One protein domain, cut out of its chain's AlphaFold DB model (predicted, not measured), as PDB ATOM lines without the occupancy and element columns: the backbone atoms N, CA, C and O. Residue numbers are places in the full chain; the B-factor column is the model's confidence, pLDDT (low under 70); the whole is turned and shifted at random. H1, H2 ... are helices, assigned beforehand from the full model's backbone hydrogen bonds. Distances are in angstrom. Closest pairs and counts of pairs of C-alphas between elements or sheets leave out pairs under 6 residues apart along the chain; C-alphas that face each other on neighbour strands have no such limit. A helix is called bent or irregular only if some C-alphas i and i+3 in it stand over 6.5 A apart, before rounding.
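Overview. This is residues 191 to 278 of the 279 residues of the protein "Precorrin-2 dehydrogenase" of Halanaerobium salsuginis (UniProt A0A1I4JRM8). Three helices, H1, H2 and H5, make an elongated up-and-down bundle, in which each runs against the one before it, with the long H5 laid over H1 on one side and H2 on the other. H1 runs out with a kink, H2 and H3 lead back one after the other, H4 sits at the end of the body beside the first half of H1, and H5 returns along the length. The printed part has 88 residues, with five named helices in the order H1 H2 H3 H4 H5 and no named strand, and its class is all helix. It is compact, with a radius of gyration of the C-alphas of 13.5 A, and spans 42 by 25 by 16 A.

Along the chain. H1, residues 191 to 209, begins with C-alpha 191 at (258.661, 129.249, 169.407) and is 25.0 A long. It has a kink of 54 degrees near residue 201 and is only just irregular, with C-alphas 201 and 204 6.6 A apart. H2 is residues 212 to 222, 15.7 A, and H3 residues 225 to 235, 15.9 A. H4, residues 240 to 251, is 16.2 A long and begins with C-alpha 240 at (267.415, 136.349, 162.637). H5, residues 258 to 277, is the longest at 29.3 A and ends with C-alpha 277 at (233.127, 124.612, 178.802).

Arrangement. H1 and H5 are the hubs, touching three helices each. They touch each other, closest at the C-alphas of Val 198 and Arg 264, 5.9 A, and run the same way at a tilt of 36 degrees, only just steep. H2 touches residues 267 to 274 of H5, closest at the C-alphas of Glu 214 and Tyr 274, 6.4 A, opposite ways at a tilt of 34 degrees, only just shallow. H1 and H2 are close but not clearly touching, with the C-alphas of Ala 206 and Arg 215 6.8 A apart. H1 touches H3 with residues 191 to 195 alone, closest at the C-alphas of Glu 191 and Ala 232, 5.0 A, at a steep tilt of 60 degrees. Residues 193 to 197 of H1 touch residues 247 to 251 of H4, closest at the C-alphas of Ala 197 and Ile 250, 7.4 A. H3 and H5 only just touch, with 3 pairs of C-alphas within 8 A, the closest being Leu 231 and Ala 263 at 6.7 A. H2 and H4 are apart. Each O i to N i+4 pair is within hydrogen-bond range in H2, H4 and H5, against 12 of 15 in H1 and 5 of 7 in H3.

Size, cuts and confidence. The C-alphas farthest apart, of Val 241 and Ala 278, are 42.7 A from each other. The printed part has no cut. The links H1 to H2, H2 to H3 and H3 to H4 are tight, and H4 to H5 is short. The mean pLDDT of the printed part is 89.0, and residue 278 is under 70.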
ATOM      1  N   GLU A 191     260.042 129.411 168.965       92.31
ATOM      2  CA  GLU A 191     258.661 129.249 169.407       92.31
ATOM      3  C   GLU A 191     258.569 128.520 170.750       92.31
ATOM      4  O   GLU A 191     257.706 128.844 171.563       92.31
ATOM      5  N   TYR A 192     259.506 127.609 171.028       92.75
ATOM      6  CA  TYR A 192     259.606 126.925 172.313       92.75
ATOM      7  C   TYR A 192     260.041 127.882 173.425       92.75
ATOM      8  O   TYR A 192     259.433 127.896 174.495       92.75
ATOM      9  N   GLN A 193     261.044 128.724 173.159       90.94
ATOM     10  CA  GLN A 193     261.470 129.770 174.091       90.94
ATOM     11  C   GLN A 193     260.324 130.744 174.379       90.94
ATOM     12  O   GLN A 193     260.042 131.047 175.540       90.94
ATOM     13  N   LEU A 194     259.639 131.209 173.331       91.75
ATOM     14  CA  LEU A 194     258.499 132.115 173.445       91.75
ATOM     15  C   LEU A 194     257.363 131.486 174.259       91.75
ATOM     16  O   LEU A 194     256.819 132.126 175.160       91.75
ATOM     17  N   LEU A 195     257.021 130.231 173.960       93.69
ATOM     18  CA  LEU A 195     255.966 129.512 174.657       93.69
ATOM     19  C   LEU A 195     256.279 129.369 176.147       93.69
ATOM     20  O   LEU A 195     255.431 129.699 176.977       93.69
ATOM     21  N   LEU A 196     257.478 128.896 176.495       92.81
ATOM     22  CA  LEU A 196     257.869 128.686 177.890       92.81
ATOM     23  C   LEU A 196     257.879 129.999 178.679       92.81
ATOM     24  O   LEU A 196     257.309 130.047 179.771       92.81
ATOM     25  N   ALA A 197     258.400 131.080 178.088       90.19
ATOM     26  CA  ALA A 197     258.404 132.403 178.708       90.19
ATOM     27  C   ALA A 197     256.985 132.889 179.051       90.19
ATOM     28  O   ALA A 197     256.733 133.397 180.143       90.19
ATOM     29  N   VAL A 198     256.023 132.699 178.142       92.00
ATOM     30  CA  VAL A 198     254.624 133.083 178.385       92.00
ATOM     31  C   VAL A 198     253.943 132.133 179.380       92.00
ATOM     32  O   VAL A 198     253.162 132.564 180.237       92.00
ATOM     33  N   MET A 199     254.239 130.835 179.306       93.62
ATOM     34  CA  MET A 199     253.663 129.830 180.200       93.62
ATOM     35  C   MET A 199     254.103 129.998 181.652       93.62
ATOM     36  O   MET A 199     253.316 129.659 182.538       93.62
ATOM     37  N   ALA A 200     255.281 130.569 181.913       90.62
ATOM     38  CA  ALA A 200     255.707 130.936 183.264       90.62
ATOM     39  C   ALA A 200     254.681 131.847 183.971       90.62
ATOM     40  O   ALA A 200     254.426 131.690 185.164       90.62
ATOM     41  N   GLU A 201     254.015 132.741 183.232       89.88
ATOM     42  CA  GLU A 201     252.970 133.627 183.762       89.88
ATOM     43  C   GLU A 201     251.575 132.982 183.750       89.88
ATOM     44  O   GLU A 201     250.781 133.164 184.676       89.88
ATOM     45  N   ILE A 202     251.246 132.235 182.694       92.81
ATOM     46  CA  ILE A 202     249.887 131.712 182.501       92.81
ATOM     47  C   ILE A 202     249.633 130.444 183.320       92.81
ATOM     48  O   ILE A 202     248.498 130.209 183.741       92.81
ATOM     49  N   ARG A 203     250.660 129.632 183.596       94.00
ATOM     50  CA  ARG A 203     250.509 128.374 184.340       94.00
ATOM     51  C   ARG A 203     249.812 128.572 185.697       94.00
ATOM     52  O   ARG A 203     248.831 127.862 185.919       94.00
ATOM     53  N   PRO A 204     250.200 129.527 186.572       94.94
ATOM     54  CA  PRO A 204     249.472 129.792 187.820       94.94
ATOM     55  C   PRO A 204     247.988 130.128 187.607       94.94
ATOM     56  O   PRO A 204     247.124 129.635 188.333       94.94
ATOM     57  N   LEU A 205     247.670 130.920 186.575       92.38
ATOM     58  CA  LEU A 205     246.289 131.276 186.236       92.38
ATOM     59  C   LEU A 205     245.487 130.052 185.778       92.38
ATOM     60  O   LEU A 205     244.348 129.875 186.207       92.38
ATOM     61  N   ALA A 206     246.075 129.198 184.937       92.00
ATOM     62  CA  ALA A 206     245.442 127.970 184.467       92.00
ATOM     63  C   ALA A 206     245.198 126.980 185.614       92.00
ATOM     64  O   ALA A 206     244.113 126.412 185.713       92.00
ATOM     65  N   LEU A 207     246.167 126.831 186.524       93.69
ATOM     66  CA  LEU A 207     246.035 125.979 187.706       93.69
ATOM     67  C   LEU A 207     244.903 126.432 188.637       93.69
ATOM     68  O   LEU A 207     244.231 125.571 189.200       93.69
ATOM     69  N   LYS A 208     244.694 127.752 188.772       93.56
ATOM     70  CA  LYS A 208     243.634 128.344 189.604       93.56
ATOM     71  C   LYS A 208     242.249 128.277 188.955       93.56
ATOM     72  O   LYS A 208     241.259 128.145 189.665       93.56
ATOM     73  N   LYS A 209     242.161 128.439 187.630       91.56
ATOM     74  CA  LYS A 209     240.878 128.645 186.933       91.56
ATOM     75  C   LYS A 209     240.277 127.399 186.277       91.56
ATOM     76  O   LYS A 209     239.105 127.445 185.926       91.56
ATOM     77  N   LEU A 210     241.051 126.338 186.061       91.50
ATOM     78  CA  LEU A 210     240.592 125.122 185.378       91.50
ATOM     79  C   LEU A 210     240.542 123.920 186.329       91.50
ATOM     80  O   LEU A 210     241.383 123.787 187.224       91.50
ATOM     81  N   LYS A 211     239.606 122.996 186.088       90.75
ATOM     82  CA  LYS A 211     239.523 121.708 186.802       90.75
ATOM     83  C   LYS A 211     240.560 120.711 186.268       90.75
ATOM     84  O   LYS A 211     241.186 120.935 185.237       90.75
ATOM     85  N   SER A 212     240.777 119.587 186.959       89.31
ATOM     86  CA  SER A 212     241.847 118.621 186.623       89.31
ATOM     87  C   SER A 212     241.841 118.151 185.159       89.31
ATOM     88  O   SER A 212     242.858 118.283 184.477       89.31
ATOM     89  N   ALA A 213     240.689 117.696 184.653       88.38
ATOM     90  CA  ALA A 213     240.551 117.215 183.276       88.38
ATOM     91  C   ALA A 213     240.798 118.326 182.234       88.38
ATOM     92  O   ALA A 213     241.542 118.135 181.273       88.38
ATOM     93  N   GLU A 214     240.249 119.521 182.460       90.44
ATOM     94  CA  GLU A 214     240.444 120.687 181.587       90.44
ATOM     95  C   GLU A 214     241.894 121.165 181.581       90.44
ATOM     96  O   GLU A 214     242.415 121.510 180.526       90.44
ATOM     97  N   ARG A 215     242.566 121.161 182.741       91.75
ATOM     98  CA  ARG A 215     243.992 121.503 182.853       91.75
ATOM     99  C   ARG A 215     244.834 120.572 181.997       91.75
ATOM    100  O   ARG A 215     245.676 121.044 181.239       91.75
ATOM    101  N   GLN A 216     244.595 119.266 182.102       91.75
ATOM    102  CA  GLN A 216     245.317 118.275 181.313       91.75
ATOM    103  C   GLN A 216     245.106 118.507 179.814       91.75
ATOM    104  O   GLN A 216     246.077 118.527 179.058       91.75
ATOM    105  N   GLN A 217     243.863 118.745 179.392       92.44
ATOM    106  CA  GLN A 217     243.555 118.985 177.988       92.44
ATOM    107  C   GLN A 217     244.137 120.314 177.478       92.44
ATOM    108  O   GLN A 217     244.736 120.343 176.408       92.44
ATOM    109  N   PHE A 218     244.049 121.389 178.262       93.75
ATOM    110  CA  PHE A 218     244.638 122.692 177.946       93.75
ATOM    111  C   PHE A 218     246.153 122.601 177.724       93.75
ATOM    112  O   PHE A 218     246.654 123.068 176.701       93.75
ATOM    113  N   PHE A 219     246.886 121.952 178.638       93.88
ATOM    114  CA  PHE A 219     248.333 121.778 178.485       93.88
ATOM    115  C   PHE A 219     248.687 120.873 177.297       93.88
ATOM    116  O   PHE A 219     249.649 121.168 176.592       93.88
ATOM    117  N   ARG A 220     247.891 119.829 177.023       93.31
ATOM    118  CA  ARG A 220     248.055 118.996 175.817       93.31
ATOM    119  C   ARG A 220     247.864 119.801 174.534       93.31
ATOM    120  O   ARG A 220     248.671 119.662 173.627       93.31
ATOM    121  N   THR A 221     246.842 120.657 174.463       93.81
ATOM    122  CA  THR A 221     246.601 121.509 173.288       93.81
ATOM    123  C   THR A 221     247.762 122.472 173.040       93.81
ATOM    124  O   THR A 221     248.174 122.640 171.901       93.81
ATOM    125  N   ILE A 222     248.315 123.082 174.090       93.31
ATOM    126  CA  ILE A 222     249.428 124.035 173.960       93.31
ATOM    127  C   ILE A 222     250.737 123.355 173.547       93.31
ATOM    128  O   ILE A 222     251.536 123.951 172.833       93.31
ATOM    129  N   ALA A 223     250.957 122.118 173.992       92.31
ATOM    130  CA  ALA A 223     252.131 121.334 173.623       92.31
ATOM    131  C   ALA A 223     252.006 120.652 172.245       92.31
ATOM    132  O   ALA A 223     252.951 120.003 171.803       92.31
ATOM    133  N   ALA A 224     250.853 120.757 171.576       93.31
ATOM    134  CA  ALA A 224     250.628 120.134 170.278       93.31
ATOM    135  C   ALA A 224     251.372 120.871 169.151       93.31
ATOM    136  O   ALA A 224     251.520 122.096 169.179       93.31
ATOM    137  N   ALA A 225     251.773 120.119 168.122       89.25
ATOM    138  CA  ALA A 225     252.513 120.641 166.972       89.25
ATOM    139  C   ALA A 225     251.784 121.802 166.281       89.25
ATOM    140  O   ALA A 225     252.406 122.817 165.989       89.25
ATOM    141  N   ASP A 226     250.465 121.710 166.104       91.62
ATOM    142  CA  ASP A 226     249.674 122.769 165.463       91.62
ATOM    143  C   ASP A 226     249.766 124.105 166.210       91.62
ATOM    144  O   ASP A 226     249.875 125.169 165.595       91.62
ATOM    145  N   PHE A 227     249.776 124.064 167.546       91.75
ATOM    146  CA  PHE A 227     249.905 125.269 168.359       91.75
ATOM    147  C   PHE A 227     251.312 125.865 168.252       91.75
ATOM    148  O   PHE A 227     251.461 127.074 168.070       91.75
ATOM    149  N   LEU A 228     252.340 125.017 168.308       92.69
ATOM    150  CA  LEU A 228     253.735 125.428 168.145       92.69
ATOM    151  C   LEU A 228     253.995 126.012 166.750       92.69
ATOM    152  O   LEU A 228     254.594 127.078 166.645       92.69
ATOM    153  N   ASN A 229     253.457 125.401 165.693       92.19
ATOM    154  CA  ASN A 229     253.541 125.904 164.320       92.19
ATOM    155  C   ASN A 229     252.915 127.302 164.192       92.19
ATOM    156  O   ASN A 229     253.481 128.193 163.559       92.19
ATOM    157  N   ASN A 230     251.778 127.522 164.853       92.12
ATOM    158  CA  ASN A 230     251.107 128.818 164.888       92.12
ATOM    159  C   ASN A 230     251.876 129.892 165.689       92.12
ATOM    160  O   ASN A 230     251.698 131.093 165.452       92.12
ATOM    161  N   LEU A 231     252.716 129.486 166.648       92.25
ATOM    162  CA  LEU A 231     253.655 130.383 167.328       92.25
ATOM    163  C   LEU A 231     254.893 130.664 166.473       92.25
ATOM    164  O   LEU A 231     255.307 131.819 166.390       92.25
ATOM    165  N   ALA A 232     255.437 129.651 165.796       91.06
ATOM    166  CA  ALA A 232     256.557 129.803 164.868       91.06
ATOM    167  C   ALA A 232     256.230 130.801 163.742       91.06
ATOM    168  O   ALA A 232     257.075 131.598 163.335       91.06
ATOM    169  N   GLU A 233     254.969 130.840 163.300       91.56
ATOM    170  CA  GLU A 233     254.452 131.824 162.340       91.56
ATOM    171  C   GLU A 233     254.660 133.279 162.740       91.56
ATOM    172  O   GLU A 233     254.891 134.120 161.874       91.56
ATOM    173  N   LEU A 234     254.636 133.583 164.039       89.50
ATOM    174  CA  LEU A 234     254.806 134.950 164.523       89.50
ATOM    175  C   LEU A 234     256.204 135.507 164.220       89.50
ATOM    176  O   LEU A 234     256.370 136.717 164.118       89.50
ATOM    177  N   GLY A 235     257.206 134.639 164.074       86.25
ATOM    178  CA  GLY A 235     258.587 135.032 163.794       86.25
ATOM    179  C   GLY A 235     259.008 134.874 162.337       86.25
ATOM    180  O   GLY A 235     260.120 135.274 162.013       86.25
ATOM    181  N   ARG A 236     258.159 134.329 161.448       87.25
ATOM    182  CA  ARG A 236     258.544 134.018 160.053       87.25
ATOM    183  C   ARG A 236     259.026 135.233 159.258       87.25
ATOM    184  O   ARG A 236     259.891 135.084 158.406       87.25
ATOM    185  N   ASN A 237     258.480 136.414 159.544       87.06
ATOM    186  CA  ASN A 237     258.818 137.650 158.833       87.06
ATOM    187  C   ASN A 237     259.950 138.444 159.499       87.06
ATOM    188  O   ASN A 237     260.312 139.506 159.005       87.06
ATOM    189  N   LEU A 238     260.484 137.968 160.627       87.06
ATOM    190  CA  LEU A 238     261.590 138.623 161.315       87.06
ATOM    191  C   LEU A 238     262.913 138.080 160.783       87.06
ATOM    192  O   LEU A 238     263.108 136.868 160.667       87.06
ATOM    193  N   SER A 239     263.867 138.972 160.533       90.19
ATOM    194  CA  SER A 239     265.251 138.552 160.360       90.19
ATOM    195  C   SER A 239     265.756 137.870 161.635       90.19
ATOM    196  O   SER A 239     265.293 138.126 162.751       90.19
ATOM    197  N   LYS A 240     266.786 137.029 161.495       85.50
ATOM    198  CA  LYS A 240     267.415 136.349 162.637       85.50
ATOM    199  C   LYS A 240     267.884 137.330 163.723       85.50
ATOM    200  O   LYS A 240     267.841 137.002 164.906       85.50
ATOM    201  N   VAL A 241     268.323 138.527 163.326       87.31
ATOM    202  CA  VAL A 241     268.786 139.573 164.248       87.31
ATOM    203  C   VAL A 241     267.614 140.181 165.017       87.31
ATOM    204  O   VAL A 241     267.684 140.266 166.242       87.31
ATOM    205  N   GLU A 242     266.530 140.550 164.334       88.31
ATOM    206  CA  GLU A 242     265.331 141.112 164.973       88.31
ATOM    207  C   GLU A 242     264.687 140.109 165.925       88.31
ATOM    208  O   GLU A 242     264.341 140.448 167.057       88.31
ATOM    209  N   LEU A 243     264.589 138.849 165.497       87.00
ATOM    210  CA  LEU A 243     264.069 137.778 166.332       87.00
ATOM    211  C   LEU A 243     264.911 137.620 167.601       87.00
ATOM    212  O   LEU A 243     264.367 137.596 168.704       87.00
ATOM    213  N   GLN A 244     266.241 137.603 167.476       84.25
ATOM    214  CA  GLN A 244     267.127 137.518 168.634       84.25
ATOM    215  C   GLN A 244     266.981 138.726 169.570       84.25
ATOM    216  O   GLN A 244     267.020 138.564 170.789       84.25
ATOM    217  N   GLN A 245     266.795 139.934 169.031       85.69
ATOM    218  CA  GLN A 245     266.551 141.129 169.839       85.69
ATOM    219  C   GLN A 245     265.245 141.012 170.634       85.69
ATOM    220  O   GLN A 245     265.247 141.285 171.836       85.69
ATOM    221  N   GLN A 246     264.160 140.548 170.005       85.94
ATOM    222  CA  GLN A 246     262.887 140.298 170.689       85.94
ATOM    223  C   GLN A 246     263.046 139.243 171.793       85.94
ATOM    224  O   GLN A 246     262.631 139.467 172.928       85.94
ATOM    225  N   LEU A 247     263.710 138.120 171.504       83.12
ATOM    226  CA  LEU A 247     263.945 137.055 172.485       83.12
ATOM    227  C   LEU A 247     264.803 137.521 173.667       83.12
ATOM    228  O   LEU A 247     264.526 137.153 174.809       83.12
ATOM    229  N   ASN A 248     265.817 138.352 173.419       81.56
ATOM    230  CA  ASN A 248     266.650 138.918 174.478       81.56
ATOM    231  C   ASN A 248     265.838 139.843 175.395       81.56
ATOM    232  O   ASN A 248     265.985 139.758 176.609       81.56
ATOM    233  N   GLN A 249     264.955 140.676 174.835       83.06
ATOM    234  CA  GLN A 249     264.055 141.523 175.623       83.06
ATOM    235  C   GLN A 249     263.134 140.675 176.506       83.06
ATOM    236  O   GLN A 249     263.032 140.924 177.706       83.06
ATOM    237  N   ILE A 250     262.516 139.639 175.934       83.56
ATOM    238  CA  ILE A 250     261.633 138.726 176.673       83.56
ATOM    239  C   ILE A 250     262.393 138.038 177.809       83.56
ATOM    240  O   ILE A 250     261.893 137.979 178.931       83.56
ATOM    241  N   SER A 251     263.609 137.563 177.531       75.75
ATOM    242  CA  SER A 251     264.449 136.877 178.520       75.75
ATOM    243  C   SER A 251     264.878 137.798 179.661       75.75
ATOM    244  O   SER A 251     265.045 137.316 180.764       75.75
ATOM    245  N   GLN A 252     264.994 139.109 179.414       73.50
ATOM    246  CA  GLN A 252     265.264 140.142 180.429       73.50
ATOM    247  C   GLN A 252     264.001 140.594 181.188       73.50
ATOM    248  O   GLN A 252     263.989 141.643 181.833       73.50
ATOM    249  N   GLY A 253     262.892 139.864 181.047       75.06
ATOM    250  CA  GLY A 253     261.618 140.187 181.681       75.06
ATOM    251  C   GLY A 253     260.837 141.323 181.014       75.06
ATOM    252  O   GLY A 253     259.803 141.736 181.548       75.06
ATOM    253  N   ASN A 254     261.260 141.826 179.847       79.75
ATOM    254  CA  ASN A 254     260.501 142.838 179.116       79.75
ATOM    255  C   ASN A 254     259.296 142.205 178.409       79.75
ATOM    256  O   ASN A 254     259.352 141.745 177.266       79.75
ATOM    257  N   LYS A 255     258.163 142.249 179.103       83.50
ATOM    258  CA  LYS A 255     256.881 141.728 178.627       83.50
ATOM    259  C   LYS A 255     256.202 142.623 177.590       83.50
ATOM    260  O   LYS A 255     255.167 142.227 177.070       83.50
ATOM    261  N   ASN A 256     256.738 143.798 177.256       83.88
ATOM    262  CA  ASN A 256     256.118 144.706 176.281       83.88
ATOM    263  C   ASN A 256     256.433 144.343 174.823       83.88
ATOM    264  O   ASN A 256     255.876 144.957 173.917       83.88
ATOM    265  N   SER A 257     257.288 143.342 174.580       87.06
ATOM    266  CA  SER A 257     257.518 142.807 173.235       87.06
ATOM    267  C   SER A 257     256.188 142.433 172.566       87.06
ATOM    268  O   SER A 257     255.375 141.699 173.135       87.06
ATOM    269  N   TRP A 258     255.980 142.905 171.333       89.31
ATOM    270  CA  TRP A 258     254.776 142.586 170.561       89.31
ATOM    271  C   TRP A 258     254.634 141.068 170.361       89.31
ATOM    272  O   TRP A 258     253.524 140.537 170.432       89.31
ATOM    273  N   LEU A 259     255.761 140.366 170.179       89.62
ATOM    274  CA  LEU A 259     255.823 138.920 169.988       89.62
ATOM    275  C   LEU A 259     255.316 138.191 171.242       89.62
ATOM    276  O   LEU A 259     254.438 137.331 171.154       89.62
ATOM    277  N   TYR A 260     255.801 138.607 172.418       91.00
ATOM    278  CA  TYR A 260     255.336 138.102 173.713       91.00
ATOM    279  C   TYR A 260     253.847 138.367 173.925       91.00
ATOM    280  O   TYR A 260     253.089 137.450 174.243       91.00
ATOM    281  N   GLN A 261     253.403 139.608 173.715       92.50
ATOM    282  CA  GLN A 261     252.008 139.995 173.923       92.50
ATOM    283  C   GLN A 261     251.056 139.237 172.994       92.50
ATOM    284  O   GLN A 261     250.001 138.778 173.432       92.50
ATOM    285  N   THR A 262     251.448 139.030 171.740       92.50
ATOM    286  CA  THR A 262     250.642 138.290 170.762       92.50
ATOM    287  C   THR A 262     250.504 136.819 171.155       92.50
ATOM    288  O   THR A 262     249.388 136.295 171.205       92.50
ATOM    289  N   ALA A 263     251.610 136.156 171.509       92.50
ATOM    290  CA  ALA A 263     251.581 134.779 172.004       92.50
ATOM    291  C   ALA A 263     250.747 134.654 173.292       92.50
ATOM    292  O   ALA A 263     249.878 133.784 173.400       92.50
ATOM    293  N   ARG A 264     250.929 135.583 174.238       94.19
ATOM    294  CA  ARG A 264     250.151 135.670 175.480       94.19
ATOM    295  C   ARG A 264     248.657 135.788 175.222       94.19
ATOM    296  O   ARG A 264     247.879 135.054 175.828       94.19
ATOM    297  N   GLN A 265     248.238 136.662 174.312       94.19
ATOM    298  CA  GLN A 265     246.826 136.806 173.958       94.19
ATOM    299  C   GLN A 265     246.243 135.519 173.364       94.19
ATOM    300  O   GLN A 265     245.139 135.130 173.754       94.19
ATOM    301  N   LYS A 266     246.970 134.831 172.470       94.00
ATOM    302  CA  LYS A 266     246.534 133.538 171.908       94.00
ATOM    303  C   LYS A 266     246.300 132.501 173.014       94.00
ATOM    304  O   LYS A 266     245.236 131.881 173.057       94.00
ATOM    305  N   ILE A 267     247.237 132.372 173.955       94.19
ATOM    306  CA  ILE A 267     247.130 131.406 175.058       94.19
ATOM    307  C   ILE A 267     246.006 131.788 176.038       94.19
ATOM    308  O   ILE A 267     245.259 130.918 176.484       94.19
ATOM    309  N   ILE A 268     245.819 133.075 176.347       93.38
ATOM    310  CA  ILE A 268     244.719 133.538 177.212       93.38
ATOM    311  C   ILE A 268     243.352 133.256 176.579       93.38
ATOM    312  O   ILE A 268     242.440 132.807 177.277       93.38
ATOM    313  N   LYS A 269     243.197 133.484 175.267       93.44
ATOM    314  CA  LYS A 269     241.957 133.154 174.543       93.44
ATOM    315  C   LYS A 269     241.654 131.658 174.620       93.44
ATOM    316  O   LYS A 269     240.515 131.284 174.899       93.44
ATOM    317  N   LEU A 270     242.673 130.815 174.446       92.44
ATOM    318  CA  LEU A 270     242.539 129.369 174.609       92.44
ATOM    319  C   LEU A 270     242.138 129.000 176.044       92.44
ATOM    320  O   LEU A 270     241.203 128.235 176.247       92.44
ATOM    321  N   LEU A 271     242.780 129.588 177.053       91.69
ATOM    322  CA  LEU A 271     242.451 129.346 178.459       91.69
ATOM    323  C   LEU A 271     240.985 129.697 178.776       91.69
ATOM    324  O   LEU A 271     240.301 128.961 179.489       91.69
ATOM    325  N   ALA A 272     240.488 130.813 178.237       90.62
ATOM    326  CA  ALA A 272     239.109 131.251 178.420       90.62
ATOM    327  C   ALA A 272     238.084 130.310 177.758       90.62
ATOM    328  O   ALA A 272     236.982 130.155 178.284       90.62
ATOM    329  N   SER A 273     238.423 129.658 176.638       91.94
ATOM    330  CA  SER A 273     237.508 128.715 175.979       91.94
ATOM    331  C   SER A 273     237.279 127.451 176.815       91.94
ATOM    332  O   SER A 273     236.151 126.969 176.884       91.94
ATOM    333  N   TYR A 274     238.302 126.970 177.530       88.38
ATOM    334  CA  TYR A 274     238.168 125.842 178.459       88.38
ATOM    335  C   TYR A 274     237.370 126.202 179.719       88.38
ATOM    336  O   TYR A 274     236.583 125.387 180.181       88.38
ATOM    337  N   GLN A 275     237.483 127.434 180.225       82.25
ATOM    338  CA  GLN A 275     236.658 127.899 181.355       82.25
ATOM    339  C   GLN A 275     235.172 127.977 181.010       82.25
ATOM    340  O   GLN A 275     234.332 127.699 181.858       82.25
ATOM    341  N   LYS A 276     234.834 128.373 179.776       77.38
ATOM    342  CA  LYS A 276     233.437 128.427 179.327       77.38
ATOM    343  C   LYS A 276     232.810 127.039 179.205       77.38
ATOM    344  O   LYS A 276     231.628 126.922 179.468       77.38
ATOM    345  N   LYS A 277     233.589 126.013 178.846       70.25
ATOM    346  CA  LYS A 277     233.127 124.612 178.802       70.25
ATOM    347  C   LYS A 277     232.928 123.989 180.193       70.25
ATOM    348  O   LYS A 277     232.310 122.939 180.294       70.25
ATOM    349  N   ALA A 278     233.484 124.613 181.233       58.56
ATOM    350  CA  ALA A 278     233.445 124.150 182.621       58.56
ATOM    351  C   ALA A 278     232.209 124.622 183.410       58.56
ATOM    352  O   ALA A 278     231.997 124.155 184.537       58.56
TER     353      ALA A 278